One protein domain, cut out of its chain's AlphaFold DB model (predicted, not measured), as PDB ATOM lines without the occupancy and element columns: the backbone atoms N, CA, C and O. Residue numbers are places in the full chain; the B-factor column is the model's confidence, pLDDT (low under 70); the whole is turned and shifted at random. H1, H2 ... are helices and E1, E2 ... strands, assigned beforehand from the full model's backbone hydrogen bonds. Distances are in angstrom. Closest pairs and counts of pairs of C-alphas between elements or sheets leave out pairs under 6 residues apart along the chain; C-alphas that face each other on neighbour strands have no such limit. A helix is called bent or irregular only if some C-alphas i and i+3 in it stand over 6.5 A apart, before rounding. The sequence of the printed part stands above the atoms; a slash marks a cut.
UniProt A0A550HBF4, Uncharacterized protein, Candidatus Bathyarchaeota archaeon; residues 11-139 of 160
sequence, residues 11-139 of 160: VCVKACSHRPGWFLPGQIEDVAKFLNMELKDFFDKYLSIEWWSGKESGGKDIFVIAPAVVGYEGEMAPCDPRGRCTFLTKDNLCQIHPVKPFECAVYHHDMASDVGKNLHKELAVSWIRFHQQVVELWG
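AT A GLANCE: This is residues 11 to 139 of the 160 residues of an uncharacterized protein of Candidatus Bathyarchaeota archaeon (UniProt A0A550HBF4). A twisted two-stranded hairpin, E1 and E2, runs through the middle, and a long kinked helix, H5, packs along it, mostly on E2. The short helices H2 and H3 form a corner near one end of the hairpin, and the long unnamed stretch of residues 68 to 101 loops past E1 before reaching H4. The printed part has 129 residues, in the order H1, H2, H3, E1, E2, H4, H5, with an antiparallel sheet; its class is mixed, helices and strands. It is compact, with a radius of gyration of the C-alphas of 13.8 A and spans of 43 by 37 by 23 A.

HOW THE PARTS SIT: Start at H1, residues 11 to 16, which touches no helix. H2, residues 27 to 34, touches H3, residues 39 to 46, about perpendicular at 89 degrees; their closest C-alphas, of Ala 32 and Leu 39, are 5.6 A apart. Next, E1, residues 47 to 53, and E2, residues 61 to 67, form an antiparallel hairpin at 149 degrees, with N 50 and O 64 at 2.9 A, within hydrogen-bond range. H4, residues 102 to 106, only just touches residues 119 to 123 of H5, residues 113 to 138, with 3 pairs of C-alphas within 8 A; the closest are Glu 103 and His 120, 7.4 A. The closest C-alphas of E2 and H5 are Val 64 and Trp 127, 6.1 A. H1 to H4 have each O i to N i+4 pair within hydrogen-bond range; H5 has 16 of 22.

IN THESE COORDINATES: Find C-alpha 11 at (-0.002, -48.421, 35.343), where H1 begins. E1 spans 19.7 A, E2 18.8 A. H5 spans 31.7 A to C-alpha 138 at (-21.777, -29.472, 49.022); it is irregular, C-alphas 129 and 132 being 7.8 A apart, with a kink of 80 degrees near residue 130.

THE WHOLE: The farthest C-alphas, of Gly 58 and Asp 91, are 43.1 A apart. The printed part has no cut; the link from E2 to H4 is long, 34 residues. Residues 108 to 115 have pLDDT under 70.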
ATOM      1  N   VAL A  11       0.397 -49.745  35.834       82.38
ATOM      2  CA  VAL A  11      -0.002 -48.421  35.343       82.38
ATOM      3  C   VAL A  11      -1.309 -47.951  35.983       82.38
ATOM      4  O   VAL A  11      -1.388 -46.805  36.422       82.38
ATOM      5  N   CYS A  12      -2.314 -48.825  36.098       82.56
ATOM      6  CA  CYS A  12      -3.577 -48.483  36.755       82.56
ATOM      7  C   CYS A  12      -3.374 -48.200  38.247       82.56
ATOM      8  O   CYS A  12      -3.885 -47.203  38.755       82.56
ATOM      9  N   VAL A  13      -2.581 -49.024  38.936       88.88
ATOM     10  CA  VAL A  13      -2.252 -48.809  40.355       88.88
ATOM     11  C   VAL A  13      -1.494 -47.490  40.541       88.88
ATOM     12  O   VAL A  13      -1.792 -46.716  41.455       88.88
ATOM     13  N   LYS A  14      -0.552 -47.178  39.643       87.56
ATOM     14  CA  LYS A  14       0.192 -45.913  39.666       87.56
ATOM     15  C   LYS A  14      -0.711 -44.699  39.431       87.56
ATOM     16  O   LYS A  14      -0.571 -43.703  40.131       87.56
ATOM     17  N   ALA A  15      -1.664 -44.785  38.505       87.56
ATOM     18  CA  ALA A  15      -2.655 -43.729  38.303       87.56
ATOM     19  C   ALA A  15      -3.511 -43.527  39.568       87.56
ATOM     20  O   ALA A  15      -3.585 -42.418  40.094       87.56
ATOM     21  N   CYS A  16      -4.057 -44.611  40.133       90.31
ATOM     22  CA  CYS A  16      -4.861 -44.559  41.358       90.31
ATOM     23  C   CYS A  16      -4.079 -44.113  42.603       90.31
ATOM     24  O   CYS A  16      -4.694 -43.684  43.575       90.31
ATOM     25  N   SER A  17      -2.750 -44.218  42.610       91.50
ATOM     26  CA  SER A  17      -1.900 -43.699  43.692       91.50
ATOM     27  C   SER A  17      -1.459 -42.246  43.481       91.50
ATOM     28  O   SER A  17      -0.828 -41.680  44.373       91.50
ATOM     29  N   HIS A  18      -1.790 -41.647  42.333       90.31
ATOM     30  CA  HIS A  18      -1.417 -40.279  41.992       90.31
ATOM     31  C   HIS A  18      -2.607 -39.322  41.921       90.31
ATOM     32  O   HIS A  18      -2.556 -38.280  42.563       90.31
ATOM     33  N   ARG A  19      -3.642 -39.643  41.138       90.25
ATOM     34  CA  ARG A  19      -4.865 -38.836  41.037       90.25
ATOM     35  C   ARG A  19      -6.006 -39.691  40.478       90.25
ATOM     36  O   ARG A  19      -5.839 -40.287  39.410       90.25
ATOM     37  N   PRO A  20      -7.140 -39.809  41.185       92.00
ATOM     38  CA  PRO A  20      -8.310 -40.488  40.649       92.00
ATOM     39  C   PRO A  20      -8.901 -39.720  39.460       92.00
ATOM     40  O   PRO A  20      -8.799 -38.503  39.381       92.00
ATOM     41  N   GLY A  21      -9.523 -40.447  38.534       92.69
ATOM     42  CA  GLY A  21     -10.248 -39.849  37.416       92.69
ATOM     43  C   GLY A  21     -11.674 -39.431  37.788       92.69
ATOM     44  O   GLY A  21     -12.266 -39.961  38.731       92.69
ATOM     45  N   TRP A  22     -12.233 -38.513  37.008       96.00
ATOM     46  CA  TRP A  22     -13.539 -37.899  37.217       96.00
ATOM     47  C   TRP A  22     -14.713 -38.776  36.785       96.00
ATOM     48  O   TRP A  22     -14.633 -39.592  35.854       96.00
ATOM     49  N   PHE A  23     -15.833 -38.581  37.481       97.56
ATOM     50  CA  PHE A  23     -17.116 -39.160  37.113       97.56
ATOM     51  C   PHE A  23     -17.772 -38.362  35.980       97.56
ATOM     52  O   PHE A  23     -17.613 -37.147  35.874       97.56
ATOM     53  N   LEU A  24     -18.571 -39.047  35.167       97.25
ATOM     54  CA  LEU A  24     -19.671 -38.420  34.440       97.25
ATOM     55  C   LEU A  24     -20.825 -38.119  35.412       97.25
ATOM     56  O   LEU A  24     -21.019 -38.872  36.374       97.25
ATOM     57  N   PRO A  25     -21.647 -37.094  35.131       97.25
ATOM     58  CA  PRO A  25     -22.901 -36.896  35.845       97.25
ATOM     59  C   PRO A  25     -23.768 -38.163  35.834       97.25
ATOM     60  O   PRO A  25     -23.866 -38.848  34.811       97.25
ATOM     61  N   GLY A  26     -24.386 -38.481  36.972       96.44
ATOM     62  CA  GLY A  26     -25.195 -39.691  37.164       96.44
ATOM     63  C   GLY A  26     -24.420 -40.939  37.616       96.44
ATOM     64  O   GLY A  26     -25.034 -41.895  38.086       96.44
ATOM     65  N   GLN A  27     -23.083 -40.974  37.495       97.69
ATOM     66  CA  GLN A  27     -22.311 -42.149  37.926       97.69
ATOM     67  C   GLN A  27     -22.169 -42.250  39.447       97.69
ATOM     68  O   GLN A  27     -22.015 -43.352  39.970       97.69
ATOM     69  N   ILE A  28     -22.194 -41.128  40.171       98.06
ATOM     70  CA  ILE A  28     -22.009 -41.143  41.628       98.06
ATOM     71  C   ILE A  28     -23.164 -41.869  42.330       98.06
ATOM     72  O   ILE A  28     -22.949 -42.551  43.328       98.06
ATOM     73  N   GLU A  29     -24.364 -41.814  41.756       98.38
ATOM     74  CA  GLU A  29     -25.549 -42.548  42.189       98.38
ATOM     75  C   GLU A  29     -25.403 -44.052  41.955       98.38
ATOM     76  O   GLU A  29     -25.765 -44.848  42.826       98.38
ATOM     77  N   ASP A  30     -24.826 -44.458  40.819       97.94
ATOM     78  CA  ASP A  30     -24.545 -45.867  40.531       97.94
ATOM     79  C   ASP A  30     -23.536 -46.448  41.532       97.94
ATOM     80  O   ASP A  30     -23.712 -47.576  42.005       97.94
ATOM     81  N   VAL A  31     -22.508 -45.676  41.909       98.00
ATOM     82  CA  VAL A  31     -21.527 -46.106  42.918       98.00
ATOM     83  C   VAL A  31     -22.139 -46.150  44.314       98.00
ATOM     84  O   VAL A  31     -21.957 -47.146  45.016       98.00
ATOM     85  N   ALA A  32     -22.896 -45.124  44.712       98.38
ATOM     86  CA  ALA A  32     -23.595 -45.107  45.995       98.38
ATOM     87  C   ALA A  32     -24.521 -46.327  46.129       98.38
ATOM     88  O   ALA A  32     -24.464 -47.057  47.121       98.38
ATOM     89  N   LYS A  33     -25.283 -46.636  45.072       98.44
ATOM     90  CA  LYS A  33     -26.130 -47.832  44.994       98.44
ATOM     91  C   LYS A  33     -25.321 -49.127  45.064       98.44
ATOM     92  O   LYS A  33     -25.715 -50.042  45.785       98.44
ATOM     93  N   PHE A  34     -24.205 -49.222  44.340       98.25
ATOM     94  CA  PHE A  34     -23.320 -50.391  44.374       98.25
ATOM     95  C   PHE A  34     -22.758 -50.653  45.779       98.25
ATOM     96  O   PHE A  34     -22.660 -51.803  46.201       98.25
ATOM     97  N   LEU A  35     -22.432 -49.590  46.517       97.88
ATOM     98  CA  LEU A  35     -21.947 -49.662  47.895       97.88
ATOM     99  C   LEU A  35     -23.069 -49.756  48.939       97.88
ATOM    100  O   LEU A  35     -22.771 -49.890  50.125       97.88
ATOM    101  N   ASN A  36     -24.336 -49.716  48.511       98.25
ATOM    102  CA  ASN A  36     -25.516 -49.675  49.373       98.25
ATOM    103  C   ASN A  36     -25.444 -48.531  50.404       98.25
ATOM    104  O   ASN A  36     -25.559 -48.747  51.612       98.25
ATOM    105  N   MET A  37     -25.208 -47.318  49.905       98.31
ATOM    106  CA  MET A  37     -25.095 -46.091  50.687       98.31
ATOM    107  C   MET A  37     -26.039 -45.012  50.162       98.31
ATOM    108  O   MET A  37     -26.288 -44.926  48.959       98.31
ATOM    109  N   GLU A  38     -26.511 -44.156  51.065       98.25
ATOM    110  CA  GLU A  38     -27.160 -42.903  50.684       98.25
ATOM    111  C   GLU A  38     -26.156 -41.974  49.998       98.25
ATOM    112  O   GLU A  38     -24.969 -41.956  50.334       98.25
ATOM    113  N   LEU A  39     -26.627 -41.184  49.029       98.06
ATOM    114  CA  LEU A  39     -25.742 -40.385  48.177       98.06
ATOM    115  C   LEU A  39     -24.928 -39.356  48.976       98.06
ATOM    116  O   LEU A  39     -23.749 -39.157  48.690       98.06
ATOM    117  N   LYS A  40     -25.530 -38.730  49.997       97.81
ATOM    118  CA  LYS A  40     -24.832 -37.752  50.842       97.81
ATOM    119  C   LYS A  40     -23.745 -38.404  51.699       97.81
ATOM    120  O   LYS A  40     -22.623 -37.913  51.716       97.81
ATOM    121  N   ASP A  41     -24.041 -39.544  52.323       98.44
ATOM    122  CA  ASP A  41     -23.051 -40.307  53.095       98.44
ATOM    123  C   ASP A  41     -21.916 -40.820  52.199       98.44
ATOM    124  O   ASP A  41     -20.759 -40.891  52.612       98.44
ATOM    125  N   PHE A  42     -22.240 -41.200  50.958       98.50
ATOM    126  CA  PHE A  42     -21.254 -41.591  49.958       98.50
ATOM    127  C   PHE A  42     -20.334 -40.424  49.589       98.50
ATOM    128  O   PHE A  42     -19.115 -40.606  49.558       98.50
ATOM    129  N   PHE A  43     -20.907 -39.239  49.365       98.56
ATOM    130  CA  PHE A  43     -20.151 -38.020  49.106       98.56
ATOM    131  C   PHE A  43     -19.192 -37.703  50.259       98.56
ATOM    132  O   PHE A  43     -17.985 -37.657  50.040       98.56
ATOM    133  N   ASP A  44     -19.710 -37.612  51.487       98.31
ATOM    134  CA  ASP A  44     -18.926 -37.248  52.675       98.31
ATOM    135  C   ASP A  44     -17.793 -38.236  52.969       98.31
ATOM    136  O   ASP A  44     -16.759 -37.871  53.520       98.31
ATOM    137  N   LYS A  45     -17.985 -39.510  52.616       98.31
ATOM    138  CA  LYS A  45     -17.035 -40.573  52.945       98.31
ATOM    139  C   LYS A  45     -16.000 -40.850  51.861       98.31
ATOM    140  O   LYS A  45     -14.967 -41.427  52.185       98.31
ATOM    141  N   TYR A  46     -16.282 -40.549  50.594       98.56
ATOM    142  CA  TYR A  46     -15.436 -41.031  49.497       98.56
ATOM    143  C   TYR A  46     -15.227 -40.065  48.337       98.56
ATOM    144  O   TYR A  46     -14.438 -40.374  47.439       98.56
ATOM    145  N   LEU A  47     -15.942 -38.950  48.283       98.56
ATOM    146  CA  LEU A  47     -15.870 -38.039  47.150       98.56
ATOM    147  C   LEU A  47     -15.246 -36.718  47.568       98.56
ATOM    148  O   LEU A  47     -15.177 -36.395  48.745       98.56
ATOM    149  N   SER A  48     -14.794 -35.964  46.582       97.69
ATOM    150  CA  SER A  48     -14.387 -34.575  46.739       97.69
ATOM    151  C   SER A  48     -14.933 -33.768  45.571       97.69
ATOM    152  O   SER A  48     -15.216 -34.318  44.498       97.69
ATOM    153  N   ILE A  49     -15.058 -32.459  45.767       97.62
ATOM    154  CA  ILE A  49     -15.340 -31.535  44.670       97.62
ATOM    155  C   ILE A  49     -14.006 -31.065  44.105       97.62
ATOM    156  O   ILE A  49     -13.183 -30.510  44.825       97.62
ATOM    157  N   GLU A  50     -13.786 -31.299  42.818       95.62
ATOM    158  CA  GLU A  50     -12.680 -30.715  42.060       95.62
ATOM    159  C   GLU A  50     -13.218 -29.627  41.125       95.62
ATOM    160  O   GLU A  50     -14.431 -29.453  40.975       95.62
ATOM    161  N   TRP A  51     -12.321 -28.885  40.478       94.56
ATOM    162  CA  TRP A  51     -12.711 -27.828  39.555       94.56
ATOM    163  C   TRP A  51     -11.816 -27.752  38.320       94.56
ATOM    164  O   TRP A  51     -10.654 -28.158  38.318       94.56
ATOM    165  N   TRP A  52     -12.396 -27.218  37.249       92.19
ATOM    166  CA  TRP A  52     -11.737 -26.932  35.984       92.19
ATOM    167  C   TRP A  52     -11.922 -25.462  35.620       92.19
ATOM    168  O   TRP A  52     -13.045 -25.017  35.362       92.19
ATOM    169  N   SER A  53     -10.814 -24.732  35.506       88.81
ATOM    170  CA  SER A  53     -10.811 -23.382  34.941       88.81
ATOM    171  C   SER A  53     -10.520 -23.444  33.449       88.81
ATOM    172  O   SER A  53      -9.409 -23.746  33.008       88.81
ATOM    173  N   GLY A  54     -11.538 -23.140  32.650       81.38
ATOM    174  CA  GLY A  54     -11.464 -23.166  31.196       81.38
ATOM    175  C   GLY A  54     -12.229 -22.016  30.554       81.38
ATOM    176  O   GLY A  54     -13.012 -21.312  31.190       81.38
ATOM    177  N   LYS A  55     -12.020 -21.808  29.251       82.56
ATOM    178  CA  LYS A  55     -12.782 -20.800  28.488       82.56
ATOM    179  C   LYS A  55     -14.200 -21.272  28.159       82.56
ATOM    180  O   LYS A  55     -15.049 -20.465  27.799       82.56
ATOM    181  N   GLU A  56     -14.447 -22.571  28.270       81.44
ATOM    182  CA  GLU A  56     -15.678 -23.263  27.887       81.44
ATOM    183  C   GLU A  56     -16.895 -22.815  28.706       81.44
ATOM    184  O   GLU A  56     -18.018 -22.819  28.211       81.44
ATOM    185  N   SER A  57     -16.659 -22.379  29.935       76.06
ATOM    186  CA  SER A  57     -17.632 -21.850  30.897       76.06
ATOM    187  C   SER A  57     -17.730 -20.318  30.881       76.06
ATOM    188  O   SER A  57     -18.298 -19.719  31.793       76.06
ATOM    189  N   GLY A  58     -17.145 -19.653  29.878       82.00
ATOM    190  CA  GLY A  58     -17.069 -18.192  29.843       82.00
ATOM    191  C   GLY A  58     -16.136 -17.608  30.911       82.00
ATOM    192  O   GLY A  58     -16.349 -16.477  31.339       82.00
ATOM    193  N   GLY A  59     -15.123 -18.372  31.340       81.44
ATOM    194  CA  GLY A  59     -14.139 -17.951  32.342       81.44
ATOM    195  C   GLY A  59     -14.565 -18.178  33.794       81.44
ATOM    196  O   GLY A  59     -13.956 -17.598  34.684       81.44
ATOM    197  N   LYS A  60     -15.607 -18.983  34.031       88.81
ATOM    198  CA  LYS A  60     -16.013 -19.431  35.371       88.81
ATOM    199  C   LYS A  60     -15.457 -20.818  35.669       88.81
ATOM    200  O   LYS A  60     -15.267 -21.606  34.748       88.81
ATOM    201  N   ASP A  61     -15.277 -21.169  36.927       94.12
ATOM    202  CA  ASP A  61     -14.870 -22.534  37.257       94.12
ATOM    203  C   ASP A  61     -16.020 -23.514  37.036       94.12
ATOM    204  O   ASP A  61     -17.192 -23.200  37.257       94.12
ATOM    205  N   ILE A  62     -15.681 -24.698  36.532       95.56
ATOM    206  CA  ILE A  62     -16.619 -25.809  36.415       95.56
ATOM    207  C   ILE A  62     -16.296 -26.799  37.521       95.56
ATOM    208  O   ILE A  62     -15.219 -27.389  37.517       95.56
ATOM    209  N   PHE A  63     -17.235 -26.994  38.439       96.75
ATOM    210  CA  PHE A  63     -17.083 -27.939  39.536       96.75
ATOM    211  C   PHE A  63     -17.527 -29.335  39.122       96.75
ATOM    212  O   PHE A  63     -18.548 -29.508  38.450       96.75
ATOM    213  N   VAL A  64     -16.747 -30.327  39.531       97.00
ATOM    214  CA  VAL A  64     -16.930 -31.735  39.184       97.00
ATOM    215  C   VAL A  64     -16.811 -32.585  40.438       97.00
ATOM    216  O   VAL A  64     -16.115 -32.221  41.385       97.00
ATOM    217  N   ILE A  65     -17.465 -33.743  40.439       97.50
ATOM    218  CA  ILE A  65     -17.346 -34.702  41.537       97.50
ATOM    219  C   ILE A  65     -16.405 -35.825  41.109       97.50
ATOM    220  O   ILE A  65     -16.556 -36.422  40.038       97.50
ATOM    221  N   ALA A  66     -15.436 -36.118  41.968       97.44
ATOM    222  CA  ALA A  66     -14.428 -37.147  41.758       97.44
ATOM    223  C   ALA A  66     -14.309 -38.030  43.008       97.44
ATOM    224  O   ALA A  66     -14.705 -37.609  44.098       97.44
ATOM    225  N   PRO A  67     -13.765 -39.256  42.894       97.88
ATOM    226  CA  PRO A  67     -13.255 -39.945  44.069       97.88
ATOM    227  C   PRO A  67     -12.248 -39.056  44.791       97.88
ATOM    228  O   PRO A  67     -11.382 -38.468  44.150       97.88
ATOM    229  N   ALA A  68     -12.314 -39.018  46.113       98.06
ATOM    230  CA  ALA A  68     -11.367 -38.249  46.890       98.06
ATOM    231  C   ALA A  68      -9.957 -38.846  46.797       98.06
ATOM    232  O   ALA A  68      -9.747 -40.072  46.807       98.06
ATOM    233  N   VAL A  69      -8.973 -37.953  46.781       97.00
ATOM    234  CA  VAL A  69      -7.649 -38.272  47.312       97.00
ATOM    235  C   VAL A  69      -7.780 -38.406  48.828       97.00
ATOM    236  O   VAL A  69      -8.440 -37.593  49.467       97.00
ATOM    237  N   VAL A  70      -7.144 -39.426  49.399       96.94
ATOM    238  CA  VAL A  70      -7.166 -39.690  50.843       96.94
ATOM    239  C   VAL A  70      -6.770 -38.440  51.626       96.94
ATOM    240  O   VAL A  70      -5.670 -37.920  51.428       96.94
ATOM    241  N   GLY A  71      -7.645 -38.005  52.534       96.00
ATOM    242  CA  GLY A  71      -7.517 -36.770  53.310       96.00
ATOM    243  C   GLY A  71      -8.386 -35.607  52.815       96.00
ATOM    244  O   GLY A  71      -8.403 -34.574  53.478       96.00
ATOM    245  N   TYR A  72      -9.089 -35.764  51.690       96.50
ATOM    246  CA  TYR A  72     -10.001 -34.766  51.111       96.50
ATOM    247  C   TYR A  72     -11.436 -35.298  50.941       96.50
ATOM    248  O   TYR A  72     -12.217 -34.749  50.166       96.50
ATOM    249  N   GLU A  73     -11.791 -36.389  51.622       97.88
ATOM    250  CA  GLU A  73     -13.151 -36.930  51.618       97.88
ATOM    251  C   GLU A  73     -14.160 -35.903  52.160       97.88
ATOM    252  O   GLU A  73     -13.969 -35.349  53.241       97.88
ATOM    253  N   GLY A  74     -15.231 -35.653  51.405       97.25
ATOM    254  CA  GLY A  74     -16.274 -34.682  51.733       97.25
ATOM    255  C   GLY A  74     -15.873 -33.218  51.543       97.25
ATOM    256  O   GLY A  74     -16.656 -32.342  51.894       97.25
ATOM    257  N   GLU A  75     -14.689 -32.937  50.994       95.88
ATOM    258  CA  GLU A  75     -14.110 -31.591  50.931       95.88
ATOM    259  C   GLU A  75     -14.000 -31.044  49.496       95.88
ATOM    260  O   GLU A  75     -14.099 -31.766  48.495       95.88
ATOM    261  N   MET A  76     -13.741 -29.737  49.398       94.94
ATOM    262  CA  MET A  76     -13.235 -29.112  48.175       94.94
ATOM    263  C   MET A  76     -11.746 -29.433  48.026       94.94
ATOM    264  O   MET A  76     -10.932 -29.121  48.898       94.94
ATOM    265  N   ALA A  77     -11.381 -30.038  46.907       92.06
ATOM    266  CA  ALA A  77     -10.006 -30.374  46.598       92.06
ATOM    267  C   ALA A  77      -9.159 -29.112  46.316       92.06
ATOM    268  O   ALA A  77      -9.669 -28.109  45.804       92.06
ATOM    269  N   PRO A  78      -7.842 -29.152  46.599       90.56
ATOM    270  CA  PRO A  78      -6.916 -28.114  46.150       90.56
ATOM    271  C   PRO A  78      -6.828 -28.082  44.615       90.56
ATOM    272  O   PRO A  78      -7.287 -28.996  43.940       90.56
ATOM    273  N   CYS A  79      -6.179 -27.052  44.060       84.75
ATOM    274  CA  CYS A  79      -6.020 -26.870  42.607       84.75
ATOM    275  C   CYS A  79      -5.414 -28.089  41.870       84.75
ATOM    276  O   CYS A  79      -5.764 -28.351  40.722       84.75
ATOM    277  N   ASP A  80      -4.517 -28.841  42.513       85.06
ATOM    278  CA  ASP A  80      -3.903 -30.053  41.952       85.06
ATOM    279  C   ASP A  80      -3.903 -31.164  43.015       85.06
ATOM    280  O   ASP A  80      -2.896 -31.368  43.707       85.06
ATOM    281  N   PRO A  81      -5.044 -31.848  43.223       88.62
ATOM    282  CA  PRO A  81      -5.150 -32.877  44.242       88.62
ATOM    283  C   PRO A  81      -4.343 -34.097  43.811       88.62
ATOM    284  O   PRO A  81      -4.672 -34.789  42.845       88.62
ATOM    285  N   ARG A  82      -3.273 -34.373  44.558       92.00
ATOM    286  CA  ARG A  82      -2.401 -35.523  44.323       92.00
ATOM    287  C   ARG A  82      -2.335 -36.420  45.539       92.00
ATOM    288  O   ARG A  82      -2.076 -35.971  46.650       92.00
ATOM    289  N   GLY A  83      -2.487 -37.711  45.298       94.38
ATOM    290  CA  GLY A  83      -2.302 -38.749  46.290       94.38
ATOM    291  C   GLY A  83      -3.084 -40.010  45.965       94.38
ATOM    292  O   GLY A  83      -3.578 -40.224  44.856       94.38
ATOM    293  N   ARG A  84      -3.181 -40.873  46.974       96.25
ATOM    294  CA  ARG A  84      -3.867 -42.154  46.852       96.25
ATOM    295  C   ARG A  84      -5.375 -41.940  46.771       96.25
ATOM    296  O   ARG A  84      -5.944 -41.309  47.650       96.25
ATOM    297  N   CYS A  85      -6.017 -42.523  45.766       96.75
ATOM    298  CA  CYS A  85      -7.470 -42.611  45.661       96.75
ATOM    299  C   CYS A  85      -8.053 -43.370  46.862       96.75
ATOM    300  O   CYS A  85      -7.555 -44.442  47.226       96.75
ATOM    301  N   THR A  86      -9.148 -42.866  47.432       97.69
ATOM    302  CA  THR A  86      -9.819 -43.502  48.575       97.69
ATOM    303  C   THR A  86     -10.295 -44.933  48.296       97.69
ATOM    304  O   THR A  86     -10.389 -45.733  49.227       97.69
ATOM    305  N   PHE A  87     -10.565 -45.293  47.035       96.88
ATOM    306  CA  PHE A  87     -11.009 -46.640  46.654       96.88
ATOM    307  C   PHE A  87      -9.868 -47.614  46.337       96.88
ATOM    308  O   PHE A  87     -10.145 -48.777  46.031       96.88
ATOM    309  N   LEU A  88      -8.604 -47.175  46.364       95.44
ATOM    310  CA  LEU A  88      -7.464 -48.075  46.181       95.44
ATOM    311  C   LEU A  88      -7.199 -48.823  47.491       95.44
ATOM    312  O   LEU A  88      -6.738 -48.226  48.467       95.44
ATOM    313  N   THR A  89      -7.487 -50.122  47.526       94.06
ATOM    314  CA  THR A  89      -7.274 -50.965  48.708       94.06
ATOM    315  C   THR A  89      -5.784 -51.188  48.981       94.06
ATOM    316  O   THR A  89      -4.921 -50.904  48.150       94.06
ATOM    317  N   LYS A  90      -5.464 -51.737  50.160       92.31
ATOM    318  CA  LYS A  90      -4.085 -52.101  50.538       92.31
ATOM    319  C   LYS A  90      -3.475 -53.166  49.622       92.31
ATOM    320  O   LYS A  90      -2.259 -53.209  49.483       92.31
ATOM    321  N   ASP A  91      -4.319 -53.969  48.982       92.25
ATOM    322  CA  ASP A  91      -3.924 -55.007  48.029       92.25
ATOM    323  C   ASP A  91      -3.813 -54.466  46.591       92.25
ATOM    324  O   ASP A  91      -3.739 -55.240  45.643       92.25
ATOM    325  N   ASN A  92      -3.814 -53.138  46.415       91.38
ATOM    326  CA  ASN A  92      -3.778 -52.449  45.123       91.38
ATOM    327  C   ASN A  92      -4.960 -52.783  44.196       91.38
ATOM    328  O   ASN A  92      -4.834 -52.744  42.974       91.38
ATOM    329  N   LEU A  93      -6.130 -53.067  44.774       91.50
ATOM    330  CA  LEU A  93      -7.363 -53.305  44.028       91.50
ATOM    331  C   LEU A  93      -8.292 -52.096  44.134       91.50
ATOM    332  O   LEU A  93      -8.347 -51.421  45.158       91.50
ATOM    333  N   CYS A  94      -9.050 -51.819  43.076       92.75
ATOM    334  CA  CYS A  94     -10.081 -50.786  43.116       92.75
ATOM    335  C   CYS A  94     -11.371 -51.367  43.716       92.75
ATOM    336  O   CYS A  94     -11.986 -52.255  43.127       92.75
ATOM    337  N   GLN A  95     -11.806 -50.838  44.861       94.81
ATOM    338  CA  GLN A  95     -13.002 -51.306  45.572       94.81
ATOM    339  C   GLN A  95     -14.298 -51.145  44.755       94.81
ATOM    340  O   GLN A  95     -15.226 -51.932  44.912       94.81
ATOM    341  N   ILE A  96     -14.352 -50.145  43.872       95.31
ATOM    342  CA  ILE A  96     -15.518 -49.839  43.031       95.31
ATOM    343  C   ILE A  96     -15.287 -50.200  41.562       95.31
ATOM    344  O   ILE A  96     -15.932 -49.641  40.685       95.31
ATOM    345  N   HIS A  97     -14.357 -51.113  41.264       92.56
ATOM    346  CA  HIS A  97     -13.931 -51.403  39.891       92.56
ATOM    347  C   HIS A  97     -15.076 -51.614  38.871       92.56
ATOM    348  O   HIS A  97     -14.981 -51.040  37.784       92.56
ATOM    349  N   PRO A  98     -16.167 -52.350  39.184       92.88
ATOM    350  CA  PRO A  98     -17.277 -52.550  38.246       92.88
ATOM    351  C   PRO A  98     -18.046 -51.272  37.879       92.88
ATOM    352  O   PRO A  98     -18.696 -51.230  36.839       92.88
ATOM    353  N   VAL A  99     -17.974 -50.247  38.730       95.50
ATOM    354  CA  VAL A  99     -18.685 -48.963  38.614       95.50
ATOM    355  C   VAL A  99     -17.712 -47.781  38.729       95.50
ATOM    356  O   VAL A  99     -18.066 -46.696  39.181       95.50
ATOM    357  N   LYS A 100     -16.445 -47.992  38.354       93.44
ATOM    358  CA  LYS A 100     -15.396 -46.971  38.463       93.44
ATOM    359  C   LYS A 100     -15.736 -45.723  37.628       93.44
ATOM    360  O   LYS A 100     -16.467 -45.841  36.639       93.44
ATOM    361  N   PRO A 101     -15.166 -44.550  37.969       95.00
ATOM    362  CA  PRO A 101     -15.376 -43.328  37.198       95.00
ATOM    363  C   PRO A 101     -15.107 -43.530  35.709       95.00
ATOM    364  O   PRO A 101     -14.212 -44.298  35.341       95.00
ATOM    365  N   PHE A 102     -15.857 -42.827  34.858       93.62
ATOM    366  CA  PHE A 102     -15.697 -42.924  33.408       93.62
ATOM    367  C   PHE A 102     -14.253 -42.673  32.980       93.62
ATOM    368  O   PHE A 102     -13.708 -43.473  32.222       93.62
ATOM    369  N   GLU A 103     -13.602 -41.640  33.523       91.69
ATOM    370  CA  GLU A 103     -12.207 -41.345  33.195       91.69
ATOM    371  C   GLU A 103     -11.287 -42.527  33.533       91.69
ATOM    372  O   GLU A 103     -10.506 -42.962  32.693       91.69
ATOM    373  N   CYS A 104     -11.458 -43.146  34.706       89.88
ATOM    374  CA  CYS A 104     -10.737 -44.362  35.106       89.88
ATOM    375  C   CYS A 104     -11.066 -45.586  34.227       89.88
ATOM    376  O   CYS A 104     -10.296 -46.553  34.175       89.88
ATOM    377  N   ALA A 105     -12.244 -45.620  33.604       88.00
ATOM    378  CA  ALA A 105     -12.664 -46.706  32.726       88.00
ATOM    379  C   ALA A 105     -12.024 -46.617  31.346       88.00
ATOM    380  O   ALA A 105     -11.628 -47.649  30.807       88.00
ATOM    381  N   VAL A 106     -11.896 -45.401  30.817       83.94
ATOM    382  CA  VAL A 106     -11.346 -45.155  29.481       83.94
ATOM    383  C   VAL A 106      -9.854 -44.846  29.495       83.94
ATOM    384  O   VAL A 106      -9.239 -44.869  28.435       83.94
ATOM    385  N   TYR A 107      -9.253 -44.576  30.661       73.88
ATOM    386  CA  TYR A 107      -7.810 -44.392  30.804       73.88
ATOM    387  C   TYR A 107      -7.056 -45.680  30.439       73.88
ATOM    388  O   TYR A 107      -6.783 -46.543  31.274       73.88
ATOM    389  N   HIS A 108      -6.724 -45.816  29.160       65.88
ATOM    390  CA  HIS A 108      -5.803 -46.808  28.637       65.88
ATOM    391  C   HIS A 108      -4.375 -46.262  28.690       65.88
ATOM    392  O   HIS A 108      -4.106 -45.151  28.237       65.88
ATOM    393  N   HIS A 109      -3.445 -47.075  29.187       65.44
ATOM    394  CA  HIS A 109      -2.013 -46.754  29.252       65.44
ATOM    395  C   HIS A 109      -1.353 -46.543  27.876       65.44
ATOM    396  O   HIS A 109      -0.225 -46.065  27.813       65.44
ATOM    397  N   ASP A 110      -2.071 -46.851  26.791       64.12
ATOM    398  CA  ASP A 110      -1.636 -46.654  25.403       64.12
ATOM    399  C   ASP A 110      -2.250 -45.397  24.756       64.12
ATOM    400  O   ASP A 110      -2.013 -45.127  23.576       64.12
ATOM    401  N   MET A 111      -3.058 -44.617  25.488       65.00
ATOM    402  CA  MET A 111      -3.607 -43.373  24.945       65.00
ATOM    403  C   MET A 111      -2.538 -42.289  24.843       65.00
ATOM    404  O   MET A 111      -1.815 -41.996  25.793       65.00
ATOM    405  N   ALA A 112      -2.499 -41.629  23.684       61.47
ATOM    406  CA  ALA A 112      -1.713 -40.419  23.505       61.47
ATOM    407  C   ALA A 112      -2.158 -39.331  24.501       61.47
ATOM    408  O   ALA A 112      -3.351 -39.160  24.761       61.47
ATOM    409  N   SER A 113      -1.202 -38.555  25.017       64.69
ATOM    410  CA  SER A 113      -1.426 -37.535  26.054       64.69
ATOM    411  C   SER A 113      -2.528 -36.527  25.722       64.69
ATOM    412  O   SER A 113      -3.235 -36.060  26.615       64.69
ATOM    413  N   ASP A 114      -2.689 -36.192  24.443       64.38
ATOM    414  CA  ASP A 114      -3.664 -35.197  23.990       64.38
ATOM    415  C   ASP A 114      -5.102 -35.727  24.044       64.38
ATOM    416  O   ASP A 114      -6.033 -34.960  24.288       64.38
ATOM    417  N   VAL A 115      -5.287 -37.045  23.910       68.56
ATOM    418  CA  VAL A 115      -6.592 -37.699  24.092       68.56
ATOM    419  C   VAL A 115      -7.032 -37.585  25.551       68.56
ATOM    420  O   VAL A 115      -8.168 -37.203  25.817       68.56
ATOM    421  N   GLY A 116      -6.115 -37.816  26.497       71.00
ATOM    422  CA  GLY A 116      -6.396 -37.668  27.928       71.00
ATOM    423  C   GLY A 116      -6.776 -36.236  28.322       71.00
ATOM    424  O   GLY A 116      -7.724 -36.034  29.074       71.00
ATOM    425  N   LYS A 117      -6.096 -35.222  27.766       72.62
ATOM    426  CA  LYS A 117      -6.423 -33.808  28.038       72.62
ATOM    427  C   LYS A 117      -7.801 -33.407  27.515       72.62
ATOM    428  O   LYS A 117      -8.530 -32.699  28.206       72.62
ATOM    429  N   ASN A 118      -8.155 -33.845  26.307       83.88
ATOM    430  CA  ASN A 118      -9.470 -33.549  25.738       83.88
ATOM    431  C   ASN A 118     -10.583 -34.235  26.536       83.88
ATOM    432  O   ASN A 118     -11.585 -33.593  26.834       83.88
ATOM    433  N   LEU A 119     -10.361 -35.479  26.964       87.88
ATOM    434  CA  LEU A 119     -11.295 -36.215  27.810       87.88
ATOM    435  C   LEU A 119     -11.579 -35.494  29.135       87.88
ATOM    436  O   LEU A 119     -12.739 -35.305  29.487       87.88
ATOM    437  N   HIS A 120     -10.536 -35.070  29.852       89.81
ATOM    438  CA  HIS A 120     -10.685 -34.391  31.143       89.81
ATOM    439  C   HIS A 120     -11.528 -33.113  31.010       89.81
ATOM    440  O   HIS A 120     -12.477 -32.879  31.756       89.81
ATOM    441  N   LYS A 121     -11.249 -32.325  29.966       91.94
ATOM    442  CA  LYS A 121     -12.027 -31.134  29.614       91.94
ATOM    443  C   LYS A 121     -13.482 -31.467  29.264       91.94
ATOM    444  O   LYS A 121     -14.390 -30.773  29.716       91.94
ATOM    445  N   GLU A 122     -13.722 -32.480  28.435       93.25
ATOM    446  CA  GLU A 122     -15.078 -32.899  28.049       93.25
ATOM    447  C   GLU A 122     -15.892 -33.352  29.264       93.25
ATOM    448  O   GLU A 122     -17.070 -33.000  29.385       93.25
ATOM    449  N   LEU A 123     -15.249 -34.055  30.198       94.38
ATOM    450  CA  LEU A 123     -15.847 -34.434  31.471       94.38
ATOM    451  C   LEU A 123     -16.221 -33.213  32.300       94.38
ATOM    452  O   LEU A 123     -17.383 -33.122  32.694       94.38
ATOM    453  N   ALA A 124     -15.321 -32.243  32.484       95.19
ATOM    454  CA  ALA A 124     -15.676 -30.989  33.151       95.19
ATOM    455  C   ALA A 124     -16.894 -30.328  32.503       95.19
ATOM    456  O   ALA A 124     -17.889 -30.067  33.172       95.19
ATOM    457  N   VAL A 125     -16.885 -30.131  31.183       95.62
ATOM    458  CA  VAL A 125     -18.002 -29.492  30.467       95.62
ATOM    459  C   VAL A 125     -19.329 -30.230  30.674       95.62
ATOM    460  O   VAL A 125     -20.380 -29.587  30.760       95.62
ATOM    461  N   SER A 126     -19.305 -31.560  30.802       96.12
ATOM    462  CA  SER A 126     -20.517 -32.345  31.060       96.12
ATOM    463  C   SER A 126     -21.196 -31.986  32.389       96.12
ATOM    464  O   SER A 126     -22.423 -32.046  32.467       96.12
ATOM    465  N   TRP A 127     -20.441 -31.510  33.385       96.94
ATOM    466  CA  TRP A 127     -20.956 -31.107  34.697       96.94
ATOM    467  C   TRP A 127     -21.640 -29.736  34.721       96.94
ATOM    468  O   TRP A 127     -22.394 -29.463  35.651       96.94
ATOM    469  N   ILE A 128     -21.494 -28.894  33.687       95.44
ATOM    470  CA  ILE A 128     -22.098 -27.543  33.662       95.44
ATOM    471  C   ILE A 128     -23.615 -27.591  33.910       95.44
ATOM    472  O   ILE A 128     -24.162 -26.777  34.651       95.44
ATOM    473  N   ARG A 129     -24.316 -28.556  33.303       95.81
ATOM    474  CA  ARG A 129     -25.778 -28.703  33.456       95.81
ATOM    475  C   ARG A 129     -26.193 -29.352  34.778       95.81
ATOM    476  O   ARG A 129     -27.377 -29.357  35.093       95.81
ATOM    477  N   PHE A 130     -25.228 -29.879  35.523       97.25
ATOM    478  CA  PHE A 130     -25.409 -30.594  36.782       97.25
ATOM    479  C   PHE A 130     -24.833 -29.813  37.967       97.25
ATOM    480  O   PHE A 130     -24.745 -30.345  39.066       97.25
ATOM    481  N   HIS A 131     -24.506 -28.530  37.782       95.75
ATOM    482  CA  HIS A 131     -24.010 -27.657  38.847       95.75
ATOM    483  C   HIS A 131     -24.888 -27.696  40.105       95.75
ATOM    484  O   HIS A 131     -24.384 -27.732  41.221       95.75
ATOM    485  N   GLN A 132     -26.211 -27.754  39.934       97.75
ATOM    486  CA  GLN A 132     -27.136 -27.802  41.063       97.75
ATOM    487  C   GLN A 132     -26.939 -29.047  41.943       97.75
ATOM    488  O   GLN A 132     -27.048 -28.947  43.160       97.75
ATOM    489  N   GLN A 133     -26.578 -30.192  41.357       97.62
ATOM    490  CA  GLN A 133     -26.248 -31.398  42.119       97.62
ATOM    491  C   GLN A 133     -24.991 -31.193  42.973       97.62
ATOM    492  O   GLN A 133     -24.938 -31.653  44.111       97.62
ATOM    493  N   VAL A 134     -23.993 -30.482  42.440       97.62
ATOM    494  CA  VAL A 134     -22.782 -30.131  43.192       97.62
ATOM    495  C   VAL A 134     -23.142 -29.236  44.379       97.62
ATOM    496  O   VAL A 134     -22.744 -29.538  45.499       97.62
ATOM    497  N   VAL A 135     -23.953 -28.196  44.158       97.75
ATOM    498  CA  VAL A 135     -24.429 -27.281  45.215       97.75
ATOM    499  C   VAL A 135     -25.189 -28.026  46.311       97.75
ATOM    500  O   VAL A 135     -24.967 -27.783  47.497       97.75
ATOM    501  N   GLU A 136     -26.077 -28.946  45.934       97.56
ATOM    502  CA  GLU A 136     -26.880 -29.731  46.876       97.56
ATOM    503  C   GLU A 136     -26.026 -30.673  47.732       97.56
ATOM    504  O   GLU A 136     -26.235 -30.752  48.942       97.56
ATOM    505  N   LEU A 137     -25.049 -31.358  47.129       96.56
ATOM    506  CA  LEU A 137     -24.150 -32.256  47.858       96.56
ATOM    507  C   LEU A 137     -23.162 -31.493  48.743       96.56
ATOM    508  O   LEU A 137     -22.902 -31.923  49.867       96.56
ATOM    509  N   TRP A 138     -22.666 -30.350  48.265       96.38
ATOM    510  CA  TRP A 138     -21.777 -29.472  49.022       96.38
ATOM    511  C   TRP A 138     -22.486 -28.768  50.184       96.38
ATOM    512  O   TRP A 138     -21.896 -28.534  51.235       96.38
ATOM    513  N   GLY A 139     -23.766 -28.432  50.008       96.44
ATOM    514  CA  GLY A 139     -24.536 -27.628  50.956       96.44
ATOM    515  C   GLY A 139     -24.368 -26.114  50.774       96.44
ATOM    516  O   GLY A 139     -24.672 -25.355  51.695       96.44
TER     517      GLY A 139